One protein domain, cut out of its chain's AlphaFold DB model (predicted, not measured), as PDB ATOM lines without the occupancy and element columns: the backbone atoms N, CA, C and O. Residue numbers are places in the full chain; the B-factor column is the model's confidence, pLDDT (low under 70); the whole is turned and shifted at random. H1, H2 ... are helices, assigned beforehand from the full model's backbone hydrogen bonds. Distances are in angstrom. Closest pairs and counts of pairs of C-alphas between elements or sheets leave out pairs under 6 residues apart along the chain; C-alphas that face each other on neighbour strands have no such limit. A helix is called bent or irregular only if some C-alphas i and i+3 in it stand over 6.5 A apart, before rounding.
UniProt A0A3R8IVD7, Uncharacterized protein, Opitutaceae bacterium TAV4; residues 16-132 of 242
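This is residues 16 to 132 of the 242 residues of an uncharacterized protein of Opitutaceae bacterium TAV4 (UniProt A0A3R8IVD7). One long helix, H2, makes the length of this domain, and a small head of helices gathers at the end where it begins: H1 and H3 pack on its first turns, and the short H4 lies near H1 and H3. From the far end of H2 a long stretch with no named element, residues 79 to 105, folds back to the head, where H3 begins. The printed part has 117 residues with four named helices, in the order H1, H2, H3, H4, and no named strand; the class is all helix. The whole is extended, with a radius of gyration of the C-alphas of 21.6 A and spans of 74 by 30 by 19 A.

H1, residues 16 to 32, touches H2, residues 42 to 78, at a shallow tilt of 30 degrees, opposite ways. The two form a helical hairpin; their closest C-alphas, those of Ala 26 and Thr 46, are 6.1 A apart, and H2 touches H1 with residues 42 to 49 alone. H3, residues 106 to 118, forms a helical hairpin with H2, which it touches at a steep tilt of 39 degrees, opposite ways. The closest C-alphas of H2 and H3, those of Ala 48 and Ala 106, are 5.1 A apart. H1 touches H3 at a steep tilt of 54 degrees, the same way, with the C-alphas of Leu 22 and Tyr 107 closest at 6.8 A. H4, residues 125 to 130, is close to H1 but not clearly touching it, with the C-alphas of Gln 28 and Ala 130 closest at 6.5 A. H4 and H2 are apart. In H2, H3 and H4 every O i to N i+4 pair is within hydrogen-bond range; in H1 10 of 13 are.

H1 begins at C-alpha 16, (38.399, -46.510, 37.261), and is 24.8 A long. It has a kink of 30 degrees near residue 26 and is irregular, but only just: C-alphas 27 and 30 are 6.9 A apart. H2 is 53.9 A long and ends at C-alpha 78, (37.613, -77.082, 57.160). H3 is 18.2 A long. H4 is 8.5 A long and ends at C-alpha 130, (43.845, -28.134, 34.616).

The C-alphas of Asp 82 and Asp 121, the two farthest apart, are 74.5 A apart. The printed part has no cut. The link from H2 to H3, 27 residues, is long; those from H1 to H2 and from H3 to H4 are short. The mean pLDDT of the printed part is 78.3, and it is under 70 at residues 16 to 17, 60 to 61 and 86 to 104.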
ATOM      1  N   SER A  16      37.336 -47.028  36.394       65.12
ATOM      2  CA  SER A  16      38.399 -46.510  37.261       65.12
ATOM      3  C   SER A  16      39.007 -45.209  36.729       65.12
ATOM      4  O   SER A  16      39.169 -44.251  37.484       65.12
ATOM      5  N   GLU A  17      39.314 -45.133  35.428       66.00
ATOM      6  CA  GLU A  17      39.836 -43.897  34.829       66.00
ATOM      7  C   GLU A  17      38.774 -42.789  34.836       66.00
ATOM      8  O   GLU A  17      39.104 -41.630  35.088       66.00
ATOM      9  N   ALA A  18      37.501 -43.126  34.599       72.25
ATOM     10  CA  ALA A  18      36.392 -42.177  34.646       72.25
ATOM     11  C   ALA A  18      36.189 -41.617  36.063       72.25
ATOM     12  O   ALA A  18      35.995 -40.410  36.217       72.25
ATOM     13  N   TYR A  19      36.319 -42.452  37.097       73.00
ATOM     14  CA  TYR A  19      36.242 -42.030  38.497       73.00
ATOM     15  C   TYR A  19      37.384 -41.075  38.866       73.00
ATOM     16  O   TYR A  19      37.154 -40.012  39.449       73.00
ATOM     17  N   ILE A  20      38.616 -41.400  38.458       76.69
ATOM     18  CA  ILE A  20      39.786 -40.526  38.628       76.69
ATOM     19  C   ILE A  20      39.596 -39.211  37.865       76.69
ATOM     20  O   ILE A  20      39.924 -38.142  38.376       76.69
ATOM     21  N   TRP A  21      39.078 -39.256  36.639       82.56
ATOM     22  CA  TRP A  21      38.787 -38.050  35.869       82.56
ATOM     23  C   TRP A  21      37.760 -37.165  36.584       82.56
ATOM     24  O   TRP A  21      38.029 -35.986  36.796       82.56
ATOM     25  N   LEU A  22      36.632 -37.734  37.020       83.06
ATOM     26  CA  LEU A  22      35.532 -37.010  37.657       83.06
ATOM     27  C   LEU A  22      35.960 -36.346  38.970       83.06
ATOM     28  O   LEU A  22      35.643 -35.181  39.208       83.06
ATOM     29  N   THR A  23      36.694 -37.074  39.811       79.12
ATOM     30  CA  THR A  23      37.216 -36.553  41.083       79.12
ATOM     31  C   THR A  23      38.214 -35.418  40.856       79.12
ATOM     32  O   THR A  23      38.079 -34.360  41.465       79.12
ATOM     33  N   ASN A  24      39.151 -35.572  39.912       80.00
ATOM     34  CA  ASN A  24      40.081 -34.498  39.547       80.00
ATOM     35  C   ASN A  24      39.360 -33.282  38.952       80.00
ATOM     36  O   ASN A  24      39.660 -32.150  39.326       80.00
ATOM     37  N   PHE A  25      38.390 -33.503  38.065       86.19
ATOM     38  CA  PHE A  25      37.587 -32.438  37.470       86.19
ATOM     39  C   PHE A  25      36.858 -31.632  38.552       86.19
ATOM     40  O   PHE A  25      36.927 -30.406  38.560       86.19
ATOM     41  N   ALA A  26      36.219 -32.308  39.510       86.62
ATOM     42  CA  ALA A  26      35.504 -31.663  40.610       86.62
ATOM     43  C   ALA A  26      36.421 -30.870  41.556       86.62
ATOM     44  O   ALA A  26      36.007 -29.826  42.058       86.62
ATOM     45  N   ILE A  27      37.655 -31.336  41.777       85.56
ATOM     46  CA  ILE A  27      38.668 -30.641  42.588       85.56
ATOM     47  C   ILE A  27      39.152 -29.360  41.901       85.56
ATOM     48  O   ILE A  27      39.344 -28.343  42.562       85.56
ATOM     49  N   GLN A  28      39.355 -29.403  40.582       87.75
ATOM     50  CA  GLN A  28      39.962 -28.303  39.826       87.75
ATOM     51  C   GLN A  28      38.938 -27.262  39.347       87.75
ATOM     52  O   GLN A  28      39.266 -26.082  39.214       87.75
ATOM     53  N   LEU A  29      37.674 -27.660  39.146       90.12
ATOM     54  CA  LEU A  29      36.602 -26.783  38.666       90.12
ATOM     55  C   LEU A  29      36.444 -25.461  39.450       90.12
ATOM     56  O   LEU A  29      36.283 -24.429  38.793       90.12
ATOM     57  N   PRO A  30      36.505 -25.417  40.799       91.38
ATOM     58  CA  PRO A  30      36.376 -24.169  41.553       91.38
ATOM     59  C   PRO A  30      37.386 -23.092  41.138       91.38
ATOM     60  O   PRO A  30      37.026 -21.916  41.102       91.38
ATOM     61  N   GLY A  31      38.614 -23.488  40.775       88.12
ATOM     62  CA  GLY A  31      39.693 -22.570  40.397       88.12
ATOM     63  C   GLY A  31      39.446 -21.823  39.085       88.12
ATOM     64  O   GLY A  31      40.010 -20.755  38.872       88.12
ATOM     65  N   VAL A  32      38.567 -22.344  38.227       89.56
ATOM     66  CA  VAL A  32      38.239 -21.746  36.919       89.56
ATOM     67  C   VAL A  32      36.758 -21.388  36.778       89.56
ATOM     68  O   VAL A  32      36.356 -20.794  35.781       89.56
ATOM     69  N   ALA A  33      35.929 -21.703  37.777       88.56
ATOM     70  CA  ALA A  33      34.474 -21.555  37.719       88.56
ATOM     71  C   ALA A  33      34.003 -20.119  37.432       88.56
ATOM     72  O   ALA A  33      32.937 -19.939  36.836       88.56
ATOM     73  N   GLY A  34      34.785 -19.105  37.815       87.25
ATOM     74  CA  GLY A  34      34.452 -17.697  37.576       87.25
ATOM     75  C   GLY A  34      34.545 -17.273  36.130       87.25
ATOM     76  O   GLY A  34      33.687 -16.535  35.652       87.25
ATOM     77  N   SER A  35      35.495 -17.838  35.390       87.88
ATOM     78  CA  SER A  35      35.628 -17.594  33.954       87.88
ATOM     79  C   SER A  35      34.375 -18.033  33.184       87.88
ATOM     80  O   SER A  35      34.035 -17.426  32.167       87.88
ATOM     81  N   PHE A  36      33.638 -19.019  33.711       90.25
ATOM     82  CA  PHE A  36      32.501 -19.667  33.049       90.25
ATOM     83  C   PHE A  36      31.144 -19.449  33.741       90.25
ATOM     84  O   PHE A  36      30.168 -20.099  33.373       90.25
ATOM     85  N   ASN A  37      31.048 -18.553  34.733       87.50
ATOM     86  CA  ASN A  37      29.820 -18.322  35.516       87.50
ATOM     87  C   ASN A  37      29.248 -19.605  36.164       87.50
ATOM     88  O   ASN A  37      28.032 -19.792  36.251       87.50
ATOM     89  N   LEU A  38      30.122 -20.509  36.621       88.00
ATOM     90  CA  LEU A  38      29.744 -21.803  37.200       88.00
ATOM     91  C   LEU A  38      29.726 -21.820  38.734       88.00
ATOM     92  O   LEU A  38      29.325 -22.828  39.311       88.00
ATOM     93  N   HIS A  39      30.112 -20.735  39.413       82.88
ATOM     94  CA  HIS A  39      30.254 -20.696  40.878       82.88
ATOM     95  C   HIS A  39      29.034 -21.210  41.650       82.88
ATOM     96  O   HIS A  39      29.187 -21.943  42.621       82.88
ATOM     97  N   THR A  40      27.823 -20.878  41.201       84.50
ATOM     98  CA  THR A  40      26.576 -21.306  41.857       84.50
ATOM     99  C   THR A  40      26.242 -22.780  41.620       84.50
ATOM    100  O   THR A  40      25.423 -23.344  42.338       84.50
ATOM    101  N   LYS A  41      26.880 -23.417  40.633       84.56
ATOM    102  CA  LYS A  41      26.654 -24.815  40.242       84.56
ATOM    103  C   LYS A  41      27.749 -25.768  40.733       84.56
ATOM    104  O   LYS A  41      27.504 -26.970  40.825       84.56
ATOM    105  N   VAL A  42      28.933 -25.248  41.079       86.19
ATOM    106  CA  VAL A  42      30.046 -26.025  41.658       86.19
ATOM    107  C   VAL A  42      29.608 -26.836  42.887       86.19
ATOM    108  O   VAL A  42      29.854 -28.042  42.879       86.19
ATOM    109  N   PRO A  43      28.888 -26.271  43.885       88.31
ATOM    110  CA  PRO A  43      28.483 -27.034  45.068       88.31
ATOM    111  C   PRO A  43      27.632 -28.266  44.743       88.31
ATOM    112  O   PRO A  43      27.752 -29.295  45.406       88.31
ATOM    113  N   THR A  44      26.797 -28.191  43.701       86.12
ATOM    114  CA  THR A  44      25.976 -29.321  43.250       86.12
ATOM    115  C   THR A  44      26.843 -30.470  42.743       86.12
ATOM    116  O   THR A  44      26.617 -31.616  43.131       86.12
ATOM    117  N   LEU A  45      27.854 -30.177  41.918       88.19
ATOM    118  CA  LEU A  45      28.791 -31.196  41.444       88.19
ATOM    119  C   LEU A  45      29.628 -31.755  42.598       88.19
ATOM    120  O   LEU A  45      29.741 -32.972  42.717       88.19
ATOM    121  N   THR A  46      30.168 -30.897  43.467       85.56
ATOM    122  CA  THR A  46      30.972 -31.322  44.622       85.56
ATOM    123  C   THR A  46      30.193 -32.288  45.511       85.56
ATOM    124  O   THR A  46      30.705 -33.352  45.849       85.56
ATOM    125  N   LYS A  47      28.925 -31.983  45.820       84.75
ATOM    126  CA  LYS A  47      28.075 -32.869  46.625       84.75
ATOM    127  C   LYS A  47      27.760 -34.191  45.913       84.75
ATOM    128  O   LYS A  47      27.764 -35.241  46.547       84.75
ATOM    129  N   ALA A  48      27.510 -34.172  44.604       85.12
ATOM    130  CA  ALA A  48      27.272 -35.396  43.832       85.12
ATOM    131  C   ALA A  48      28.516 -36.306  43.781       85.12
ATOM    132  O   ALA A  48      28.401 -37.525  43.903       85.12
ATOM    133  N   VAL A  49      29.706 -35.716  43.640       85.25
ATOM    134  CA  VAL A  49      30.992 -36.433  43.628       85.25
ATOM    135  C   VAL A  49      31.326 -36.984  45.010       85.25
ATOM    136  O   VAL A  49      31.794 -38.118  45.105       85.25
ATOM    137  N   GLN A  50      31.045 -36.230  46.076       82.81
ATOM    138  CA  GLN A  50      31.249 -36.680  47.453       82.81
ATOM    139  C   GLN A  50      30.436 -37.947  47.740       82.81
ATOM    140  O   GLN A  50      31.009 -38.962  48.120       82.81
ATOM    141  N   VAL A  51      29.136 -37.936  47.429       81.81
ATOM    142  CA  VAL A  51      28.268 -39.112  47.611       81.81
ATOM    143  C   VAL A  51      28.756 -40.317  46.802       81.81
ATOM    144  O   VAL A  51      28.766 -41.433  47.314       81.81
ATOM    145  N   LEU A  52      29.202 -40.112  45.555       81.81
ATOM    146  CA  LEU A  52      29.787 -41.191  44.748       81.81
ATOM    147  C   LEU A  52      31.066 -41.755  45.388       81.81
ATOM    148  O   LEU A  52      31.257 -42.968  45.410       81.81
ATOM    149  N   THR A  53      31.929 -40.880  45.905       80.50
ATOM    150  CA  THR A  53      33.192 -41.254  46.559       80.50
ATOM    151  C   THR A  53      32.927 -42.054  47.834       80.50
ATOM    152  O   THR A  53      33.547 -43.095  48.049       80.50
ATOM    153  N   ASP A  54      31.969 -41.621  48.652       77.00
ATOM    154  CA  ASP A  54      31.589 -42.325  49.877       77.00
ATOM    155  C   ASP A  54      30.967 -43.693  49.573       77.00
ATOM    156  O   ASP A  54      31.364 -44.696  50.174       77.00
ATOM    157  N   ALA A  55      30.074 -43.762  48.579       76.56
ATOM    158  CA  ALA A  55      29.495 -45.018  48.112       76.56
ATOM    159  C   ALA A  55      30.570 -45.989  47.594       76.56
ATOM    160  O   ALA A  55      30.552 -47.169  47.949       76.56
ATOM    161  N   HIS A  56      31.539 -45.498  46.813       75.81
ATOM    162  CA  HIS A  56      32.660 -46.304  46.329       75.81
ATOM    163  C   HIS A  56      33.516 -46.831  47.490       75.81
ATOM    164  O   HIS A  56      33.800 -48.027  47.561       75.81
ATOM    165  N   ARG A  57      33.872 -45.966  48.450       73.12
ATOM    166  CA  ARG A  57      34.646 -46.353  49.639       73.12
ATOM    167  C   ARG A  57      33.948 -47.457  50.433       73.12
ATOM    168  O   ARG A  57      34.603 -48.411  50.847       73.12
ATOM    169  N   TRP A  58      32.637 -47.357  50.643       71.31
ATOM    170  CA  TRP A  58      31.908 -48.401  51.366       71.31
ATOM    171  C   TRP A  58      31.727 -49.677  50.572       71.31
ATOM    172  O   TRP A  58      31.810 -50.746  51.167       71.31
ATOM    173  N   GLN A  59      31.515 -49.598  49.259       76.75
ATOM    174  CA  GLN A  59      31.473 -50.792  48.421       76.75
ATOM    175  C   GLN A  59      32.779 -51.584  48.555       76.75
ATOM    176  O   GLN A  59      32.734 -52.786  48.811       76.75
ATOM    177  N   VAL A  60      33.929 -50.908  48.452       69.38
ATOM    178  CA  VAL A  60      35.250 -51.534  48.617       69.38
ATOM    179  C   VAL A  60      35.400 -52.129  50.019       69.38
ATOM    180  O   VAL A  60      35.782 -53.289  50.159       69.38
ATOM    181  N   ALA A  61      35.044 -51.381  51.065       68.94
ATOM    182  CA  ALA A  61      35.129 -51.871  52.439       68.94
ATOM    183  C   ALA A  61      34.220 -53.092  52.689       68.94
ATOM    184  O   ALA A  61      34.630 -54.049  53.348       68.94
ATOM    185  N   ALA A  62      33.009 -53.093  52.128       72.38
ATOM    186  CA  ALA A  62      32.066 -54.202  52.223       72.38
ATOM    187  C   ALA A  62      32.561 -55.445  51.470       72.38
ATOM    188  O   ALA A  62      32.433 -56.554  51.986       72.38
ATOM    189  N   GLN A  63      33.159 -55.275  50.286       74.38
ATOM    190  CA  GLN A  63      33.775 -56.371  49.533       74.38
ATOM    191  C   GLN A  63      34.919 -57.005  50.324       74.38
ATOM    192  O   GLN A  63      34.913 -58.219  50.526       74.38
ATOM    193  N   THR A  64      35.853 -56.201  50.838       73.00
ATOM    194  CA  THR A  64      36.957 -56.688  51.679       73.00
ATOM    195  C   THR A  64      36.431 -57.469  52.879       73.00
ATOM    196  O   THR A  64      36.847 -58.604  53.107       73.00
ATOM    197  N   LEU A  65      35.448 -56.918  53.597       73.12
ATOM    198  CA  LEU A  65      34.842 -57.604  54.734       73.12
ATOM    199  C   LEU A  65      34.183 -58.929  54.319       73.12
ATOM    200  O   LEU A  65      34.336 -59.930  55.014       73.12
ATOM    201  N   ALA A  66      33.475 -58.972  53.190       76.88
ATOM    202  CA  ALA A  66      32.848 -60.197  52.691       76.88
ATOM    203  C   ALA A  66      33.884 -61.282  52.338       76.88
ATOM    204  O   ALA A  66      33.675 -62.460  52.655       76.88
ATOM    205  N   HIS A  67      35.014 -60.897  51.739       74.31
ATOM    206  CA  HIS A  67      36.131 -61.805  51.472       74.31
ATOM    207  C   HIS A  67      36.724 -62.365  52.769       74.31
ATOM    208  O   HIS A  67      36.841 -63.584  52.910       74.31
ATOM    209  N   GLU A  68      37.011 -61.505  53.749       71.50
ATOM    210  CA  GLU A  68      37.528 -61.928  55.057       71.50
ATOM    211  C   GLU A  68      36.552 -62.860  55.788       71.50
ATOM    212  O   GLU A  68      36.952 -63.871  56.363       71.50
ATOM    213  N   ARG A  69      35.245 -62.579  55.732       73.81
ATOM    214  CA  ARG A  69      34.221 -63.450  56.335       73.81
ATOM    215  C   ARG A  69      34.137 -64.802  55.648       73.81
ATOM    216  O   ARG A  69      33.928 -65.806  56.322       73.81
ATOM    217  N   THR A  70      34.315 -64.836  54.331       77.25
ATOM    218  CA  THR A  70      34.351 -66.091  53.576       77.25
ATOM    219  C   THR A  70      35.553 -66.939  53.983       77.25
ATOM    220  O   THR A  70      35.386 -68.138  54.195       77.25
ATOM    221  N   ALA A  71      36.724 -66.321  54.166       75.38
ATOM    222  CA  ALA A  71      37.915 -66.999  54.672       75.38
ATOM    223  C   ALA A  71      37.684 -67.558  56.085       75.38
ATOM    224  O   ALA A  71      37.805 -68.764  56.273       75.38
ATOM    225  N   ASN A  72      37.211 -66.736  57.029       72.31
ATOM    226  CA  ASN A  72      36.928 -67.178  58.402       72.31
ATOM    227  C   ASN A  72      35.900 -68.321  58.447       72.31
ATOM    228  O   ASN A  72      36.045 -69.266  59.218       72.31
ATOM    229  N   LYS A  73      34.849 -68.246  57.616       80.19
ATOM    230  CA  LYS A  73      33.849 -69.314  57.480       80.19
ATOM    231  C   LYS A  73      34.495 -70.611  56.986       80.19
ATOM    232  O   LYS A  73      34.163 -71.677  57.489       80.19
ATOM    233  N   ASN A  74      35.385 -70.530  55.997       74.81
ATOM    234  CA  ASN A  74      36.066 -71.700  55.446       74.81
ATOM    235  C   ASN A  74      37.070 -72.294  56.444       74.81
ATOM    236  O   ASN A  74      37.093 -73.508  56.596       74.81
ATOM    237  N   GLU A  75      37.830 -71.467  57.165       74.75
ATOM    238  CA  GLU A  75      38.717 -71.920  58.245       74.75
ATOM    239  C   GLU A  75      37.926 -72.625  59.352       74.75
ATOM    240  O   GLU A  75      38.277 -73.727  59.758       74.75
ATOM    241  N   ALA A  76      36.802 -72.043  59.784       74.56
ATOM    242  CA  ALA A  76      35.925 -72.660  60.776       74.56
ATOM    243  C   ALA A  76      35.310 -73.989  60.303       74.56
ATOM    244  O   ALA A  76      35.042 -74.860  61.125       74.56
ATOM    245  N   ALA A  77      35.060 -74.139  59.000       77.00
ATOM    246  CA  ALA A  77      34.441 -75.336  58.438       77.00
ATOM    247  C   ALA A  77      35.441 -76.465  58.146       77.00
ATOM    248  O   ALA A  77      35.058 -77.631  58.211       77.00
ATOM    249  N   TRP A  78      36.687 -76.133  57.789       78.38
ATOM    250  CA  TRP A  78      37.613 -77.082  57.160       78.38
ATOM    251  C   TRP A  78      38.980 -77.205  57.836       78.38
ATOM    252  O   TRP A  78      39.772 -78.047  57.411       78.38
ATOM    253  N   ASN A  79      39.287 -76.407  58.866       70.06
ATOM    254  CA  ASN A  79      40.550 -76.574  59.583       70.06
ATOM    255  C   ASN A  79      40.601 -77.918  60.335       70.06
ATOM    256  O   ASN A  79      39.563 -78.425  60.773       70.06
ATOM    257  N   PRO A  80      41.805 -78.495  60.515       71.50
ATOM    258  CA  PRO A  80      41.986 -79.685  61.335       71.50
ATOM    259  C   PRO A  80      41.471 -79.482  62.765       71.50
ATOM    260  O   PRO A  80      41.508 -78.376  63.309       71.50
ATOM    261  N   VAL A  81      41.027 -80.579  63.379       70.19
ATOM    262  CA  VAL A  81      40.618 -80.614  64.790       70.19
ATOM    263  C   VAL A  81      41.765 -80.091  65.671       70.19
ATOM    264  O   VAL A  81      42.933 -80.333  65.373       70.19
ATOM    265  N   ASP A  82      41.422 -79.344  66.723       73.38
ATOM    266  CA  ASP A  82      42.344 -78.730  67.695       73.38
ATOM    267  C   ASP A  82      43.231 -77.577  67.177       73.38
ATOM    268  O   ASP A  82      44.099 -77.088  67.904       73.38
ATOM    269  N   VAL A  83      42.982 -77.063  65.965       70.62
ATOM    270  CA  VAL A  83      43.600 -75.817  65.475       70.62
ATOM    271  C   VAL A  83      42.721 -74.607  65.841       70.62
ATOM    272  O   VAL A  83      41.566 -74.545  65.414       70.62
ATOM    273  N   PRO A  84      43.230 -73.610  66.594       72.19
ATOM    274  CA  PRO A  84      42.469 -72.401  66.906       72.19
ATOM    275  C   PRO A  84      42.101 -71.613  65.641       72.19
ATOM    276  O   PRO A  84      42.967 -71.298  64.826       72.19
ATOM    277  N   VAL A  85      40.826 -71.239  65.503       70.81
ATOM    278  CA  VAL A  85      40.343 -70.366  64.420       70.81
ATOM    279  C   VAL A  85      40.282 -68.929  64.928       70.81
ATOM    280  O   VAL A  85      39.630 -68.638  65.933       70.81
ATOM    281  N   LEU A  86      40.950 -68.012  64.230       64.75
ATOM    282  CA  LEU A  86      40.974 -66.597  64.594       64.75
ATOM    283  C   LEU A  86      39.832 -65.852  63.899       64.75
ATOM    284  O   LEU A  86      39.950 -65.398  62.766       64.75
ATOM    285  N   ILE A  87      38.717 -65.673  64.605       65.88
ATOM    286  CA  ILE A  87      37.584 -64.899  64.090       65.88
ATOM    287  C   ILE A  87      37.799 -63.416  64.409       65.88
ATOM    288  O   ILE A  87      37.774 -63.003  65.568       65.88
ATOM    289  N   ARG A  88      37.966 -62.584  63.376       63.22
ATOM    290  CA  ARG A  88      38.063 -61.123  63.549       63.22
ATOM    291  C   ARG A  88      36.722 -60.503  64.003       63.22
ATOM    292  O   ARG A  88      35.667 -60.952  63.527       63.22
ATOM    293  N   PRO A  89      36.730 -59.442  64.845       59.12
ATOM    294  CA  PRO A  89      35.520 -58.767  65.338       59.12
ATOM    295  C   PRO A  89      34.568 -58.319  64.223       59.12
ATOM    296  O   PRO A  89      35.008 -57.956  63.136       59.12
ATOM    297  N   ALA A  90      33.259 -58.347  64.488       55.88
ATOM    298  CA  ALA A  90      32.181 -58.020  63.544       55.88
ATOM    299  C   ALA A  90      31.881 -56.516  63.437       55.88
ATOM    300  O   ALA A  90      30.723 -56.112  63.371       55.88
ATOM    301  N   THR A  91      32.903 -55.666  63.432       58.84
ATOM    302  CA  THR A  91      32.701 -54.241  63.157       58.84
ATOM    303  C   THR A  91      32.507 -54.066  61.656       58.84
ATOM    304  O   THR A  91      33.454 -54.213  60.879       58.84
ATOM    305  N   ALA A  92      31.266 -53.817  61.234       55.34
ATOM    306  CA  ALA A  92      31.002 -53.295  59.900       55.34
ATOM    307  C   ALA A  92      31.750 -51.958  59.734       55.34
ATOM    308  O   ALA A  92      31.966 -51.266  60.731       55.34
ATOM    309  N   PRO A  93      32.152 -51.570  58.512       56.25
ATOM    310  CA  PRO A  93      32.584 -50.201  58.277       56.25
ATOM    311  C   PRO A  93      31.440 -49.276  58.695       56.25
ATOM    312  O   PRO A  93      30.291 -49.562  58.346       56.25
ATOM    313  N   ASP A  94      31.736 -48.192  59.411       60.19
ATOM    314  CA  ASP A  94      30.740 -47.164  59.707       60.19
ATOM    315  C   ASP A  94      30.247 -46.581  58.372       60.19
ATOM    316  O   ASP A  94      30.914 -45.785  57.699       60.19
ATOM    317  N   GLY A  95      29.100 -47.099  57.933       54.38
ATOM    318  CA  GLY A  95      28.337 -46.600  56.802       54.38
ATOM    319  C   GLY A  95      27.704 -45.244  57.128       54.38
ATOM    320  O   GLY A  95      27.918 -44.691  58.209       54.38
ATOM    321  N   PRO A  96      26.865 -44.698  56.239       55.00
ATOM    322  CA  PRO A  96      26.119 -43.501  56.562       55.00
ATOM    323  C   PRO A  96      25.100 -43.899  57.617       55.00
ATOM    324  O   PRO A  96      24.313 -44.828  57.432       55.00
ATOM    325  N   THR A  97      25.064 -43.168  58.716       59.75
ATOM    326  CA  THR A  97      24.007 -43.340  59.715       59.75
ATOM    327  C   THR A  97      22.739 -42.565  59.341       59.75
ATOM    328  O   THR A  97      21.716 -42.694  60.010       59.75
ATOM    329  N   THR A  98      22.776 -41.785  58.254       58.53
ATOM    330  CA  THR A  98      21.687 -40.927  57.777       58.53
ATOM    331  C   THR A  98      21.515 -41.015  56.257       58.53
ATOM    332  O   THR A  98      22.465 -41.212  55.505       58.53
ATOM    333  N   ILE A  99      20.276 -40.868  55.773       64.06
ATOM    334  CA  ILE A  99      19.998 -40.802  54.332       64.06
ATOM    335  C   ILE A  99      20.443 -39.431  53.817       64.06
ATOM    336  O   ILE A  99      19.807 -38.417  54.105       64.06
ATOM    337  N   GLU A 100      21.502 -39.398  53.011       62.53
ATOM    338  CA  GLU A 100      21.909 -38.184  52.311       62.53
ATOM    339  C   GLU A 100      21.200 -38.061  50.959       62.53
ATOM    340  O   GLU A 100      21.354 -38.895  50.067       62.53
ATOM    341  N   GLN A 101      20.428 -36.987  50.778       63.53
ATOM    342  CA  GLN A 101      19.892 -36.624  49.468       63.53
ATOM    343  C   GLN A 101      20.906 -35.776  48.695       63.53
ATOM    344  O   GLN A 101      21.357 -34.720  49.158       63.53
ATOM    345  N   SER A 102      21.232 -36.225  47.485       67.62
ATOM    346  CA  SER A 102      22.083 -35.516  46.531       67.62
ATOM    347  C   SER A 102      21.478 -35.577  45.131       67.62
ATOM    348  O   SER A 102      20.663 -36.453  44.829       67.62
ATOM    349  N   ALA A 103      21.871 -34.636  44.273       64.44
ATOM    350  CA  ALA A 103      21.542 -34.711  42.859       64.44
ATOM    351  C   ALA A 103      22.217 -35.958  42.266       64.44
ATOM    352  O   ALA A 103      23.434 -36.123  42.364       64.44
ATOM    353  N   GLY A 104      21.427 -36.846  41.663       65.19
ATOM    354  CA  GLY A 104      21.960 -38.002  40.949       65.19
ATOM    355  C   GLY A 104      22.752 -37.588  39.703       65.19
ATOM    356  O   GLY A 104      22.540 -36.516  39.139       65.19
ATOM    357  N   GLY A 105      23.647 -38.463  39.242       80.44
ATOM    358  CA  GLY A 105      24.325 -38.289  37.956       80.44
ATOM    359  C   GLY A 105      25.523 -37.334  37.978       80.44
ATOM    360  O   GLY A 105      25.621 -36.467  37.111       80.44
ATOM    361  N   ALA A 106      26.472 -37.526  38.905       84.31
ATOM    362  CA  ALA A 106      27.717 -36.746  38.978       84.31
ATOM    363  C   ALA A 106      28.443 -36.634  37.621       84.31
ATOM    364  O   ALA A 106      28.845 -35.543  37.224       84.31
ATOM    365  N   TYR A 107      28.520 -37.732  36.857       86.50
ATOM    366  CA  TYR A 107      29.075 -37.729  35.499       86.50
ATOM    367  C   TYR A 107      28.277 -36.870  34.516       86.50
ATOM    368  O   TYR A 107      28.871 -36.154  33.721       86.50
ATOM    369  N   ALA A 108      26.944 -36.907  34.563       85.31
ATOM    370  CA  ALA A 108      26.111 -36.104  33.670       85.31
ATOM    371  C   ALA A 108      26.276 -34.602  33.957       85.31
ATOM    372  O   ALA A 108      26.386 -33.801  33.029       85.31
ATOM    373  N   ILE A 109      26.362 -34.231  35.238       86.12
ATOM    374  CA  ILE A 109      26.634 -32.857  35.673       86.12
ATOM    375  C   ILE A 109      28.032 -32.424  35.209       86.12
ATOM    376  O   ILE A 109      28.170 -31.378  34.577       86.12
ATOM    377  N   ALA A 110      29.056 -33.245  35.459       89.12
ATOM    378  CA  ALA A 110      30.433 -32.949  35.068       89.12
ATOM    379  C   ALA A 110      30.597 -32.821  33.549       89.12
ATOM    380  O   ALA A 110      31.212 -31.868  33.083       89.12
ATOM    381  N   VAL A 111      30.004 -33.730  32.767       89.56
ATOM    382  CA  VAL A 111      30.027 -33.673  31.297       89.56
ATOM    383  C   VAL A 111      29.322 -32.419  30.788       89.56
ATOM    384  O   VAL A 111      29.853 -31.755  29.907       89.56
ATOM    385  N   SER A 112      28.180 -32.046  31.372       88.69
ATOM    386  CA  SER A 112      27.480 -30.803  31.021       88.69
ATOM    387  C   SER A 112      28.351 -29.563  31.257       88.69
ATOM    388  O   SER A 112      28.397 -28.661  30.420       88.69
ATOM    389  N   PHE A 113      29.105 -29.526  32.360       91.50
ATOM    390  CA  PHE A 113      30.027 -28.422  32.635       91.50
ATOM    391  C   PHE A 113      31.241 -28.445  31.708       91.50
ATOM    392  O   PHE A 113      31.599 -27.405  31.167       91.50
ATOM    393  N   ALA A 114      31.840 -29.616  31.482       91.12
ATOM    394  CA  ALA A 114      32.949 -29.794  30.552       91.12
ATOM    395  C   ALA A 114      32.583 -29.329  29.134       91.12
ATOM    396  O   ALA A 114      33.349 -28.603  28.508       91.12
ATOM    397  N   ASP A 115      31.387 -29.681  28.660       89.88
ATOM    398  CA  ASP A 115      30.865 -29.260  27.360       89.88
ATOM    399  C   ASP A 115      30.700 -27.745  27.266       89.88
ATOM    400  O   ASP A 115      31.114 -27.140  26.279       89.88
ATOM    401  N   ALA A 116      30.113 -27.126  28.295       89.19
ATOM    402  CA  ALA A 116      29.918 -25.681  28.337       89.19
ATOM    403  C   ALA A 116      31.254 -24.921  28.377       89.19
ATOM    404  O   ALA A 116      31.391 -23.879  27.741       89.19
ATOM    405  N   ILE A 117      32.241 -25.461  29.096       92.56
ATOM    406  CA  ILE A 117      33.598 -24.913  29.170       92.56
ATOM    407  C   ILE A 117      34.279 -25.016  27.804       92.56
ATOM    408  O   ILE A 117      34.744 -24.004  27.295       92.56
ATOM    409  N   LEU A 118      34.277 -26.196  27.176       91.50
ATOM    410  CA  LEU A 118      34.889 -26.413  25.858       91.50
ATOM    411  C   LEU A 118      34.243 -25.582  24.741       91.50
ATOM    412  O   LEU A 118      34.910 -25.266  23.760       91.50
ATOM    413  N   ALA A 119      32.960 -25.238  24.876       89.38
ATOM    414  CA  ALA A 119      32.250 -24.383  23.929       89.38
ATOM    415  C   ALA A 119      32.550 -22.882  24.104       89.38
ATOM    416  O   ALA A 119      32.198 -22.091  23.230       89.38
ATOM    417  N   SER A 120      33.162 -22.472  25.218       91.25
ATOM    418  CA  SER A 120      33.486 -21.071  25.482       91.25
ATOM    419  C   SER A 120      34.845 -20.685  24.896       91.25
ATOM    420  O   SER A 120      35.843 -21.389  25.036       91.25
ATOM    421  N   ASP A 121      34.890 -19.494  24.312       90.38
ATOM    422  CA  ASP A 121      36.090 -18.779  23.865       90.38
ATOM    423  C   ASP A 121      37.128 -18.531  24.974       90.38
ATOM    424  O   ASP A 121      38.314 -18.375  24.692       90.38
ATOM    425  N   LYS A 122      36.706 -18.555  26.243       90.88
ATOM    426  CA  LYS A 122      37.575 -18.425  27.421       90.88
ATOM    427  C   LYS A 122      38.337 -19.709  27.764       90.88
ATOM    428  O   LYS A 122      39.106 -19.716  28.718       90.88
ATOM    429  N   CYS A 123      38.106 -20.811  27.046       92.06
ATOM    430  CA  CYS A 123      38.767 -22.092  27.284       92.06
ATOM    431  C   CYS A 123      40.154 -22.151  26.624       92.06
ATOM    432  O   CYS A 123      40.348 -22.689  25.524       92.06
ATOM    433  N   ASP A 124      41.148 -21.600  27.313       92.56
ATOM    434  CA  ASP A 124      42.543 -21.693  26.894       92.56
ATOM    435  C   ASP A 124      43.152 -23.092  27.151       92.56
ATOM    436  O   ASP A 124      42.483 -24.035  27.595       92.56
ATOM    437  N   ALA A 125      44.425 -23.264  26.784       87.44
ATOM    438  CA  ALA A 125      45.143 -24.522  26.979       87.44
ATOM    439  C   ALA A 125      45.358 -24.844  28.468       87.44
ATOM    440  O   ALA A 125      45.189 -25.991  28.868       87.44
ATOM    441  N   ALA A 126      45.643 -23.837  29.298       87.12
ATOM    442  CA  ALA A 126      45.887 -24.028  30.725       87.12
ATOM    443  C   ALA A 126      44.624 -24.511  31.459       87.12
ATOM    444  O   ALA A 126      44.699 -25.408  32.296       87.12
ATOM    445  N   ILE A 127      43.451 -23.981  31.103       89.31
ATOM    446  CA  ILE A 127      42.153 -24.421  31.629       89.31
ATOM    447  C   ILE A 127      41.837 -25.846  31.160       89.31
ATOM    448  O   ILE A 127      41.360 -26.659  31.954       89.31
ATOM    449  N   ARG A 128      42.122 -26.180  29.893       87.38
ATOM    450  CA  ARG A 128      41.953 -27.552  29.380       87.38
ATOM    451  C   ARG A 128      42.850 -28.553  30.094       87.38
ATOM    452  O   ARG A 128      42.370 -29.633  30.439       87.38
ATOM    453  N   ASP A 129      44.103 -28.193  30.341       81.62
ATOM    454  CA  ASP A 129      45.061 -29.019  31.074       81.62
ATOM    455  C   ASP A 129      44.619 -29.208  32.530       81.62
ATOM    456  O   ASP A 129      44.511 -30.345  32.999       81.62
ATOM    457  N   ALA A 130      44.279 -28.115  33.220       80.75
ATOM    458  CA  ALA A 130      43.845 -28.134  34.616       80.75
ATOM    459  C   ALA A 130      42.603 -29.013  34.824       80.75
ATOM    460  O   ALA A 130      42.543 -29.804  35.764       80.75
ATOM    461  N   LEU A 131      41.628 -28.919  33.918       86.62
ATOM    462  CA  LEU A 131      40.393 -29.698  33.984       86.62
ATOM    463  C   LEU A 131      40.475 -31.064  33.290       86.62
ATOM    464  O   LEU A 131      39.476 -31.784  33.258       86.62
ATOM    465  N   ARG A 132      41.630 -31.438  32.723       84.12
ATOM    466  CA  ARG A 132      41.811 -32.680  31.947       84.12
ATOM    467  C   ARG A 132      40.755 -32.847  30.846       84.12
ATOM    468  O   ARG A 132      40.170 -33.916  30.679       84.12
TER     469      ARG A 132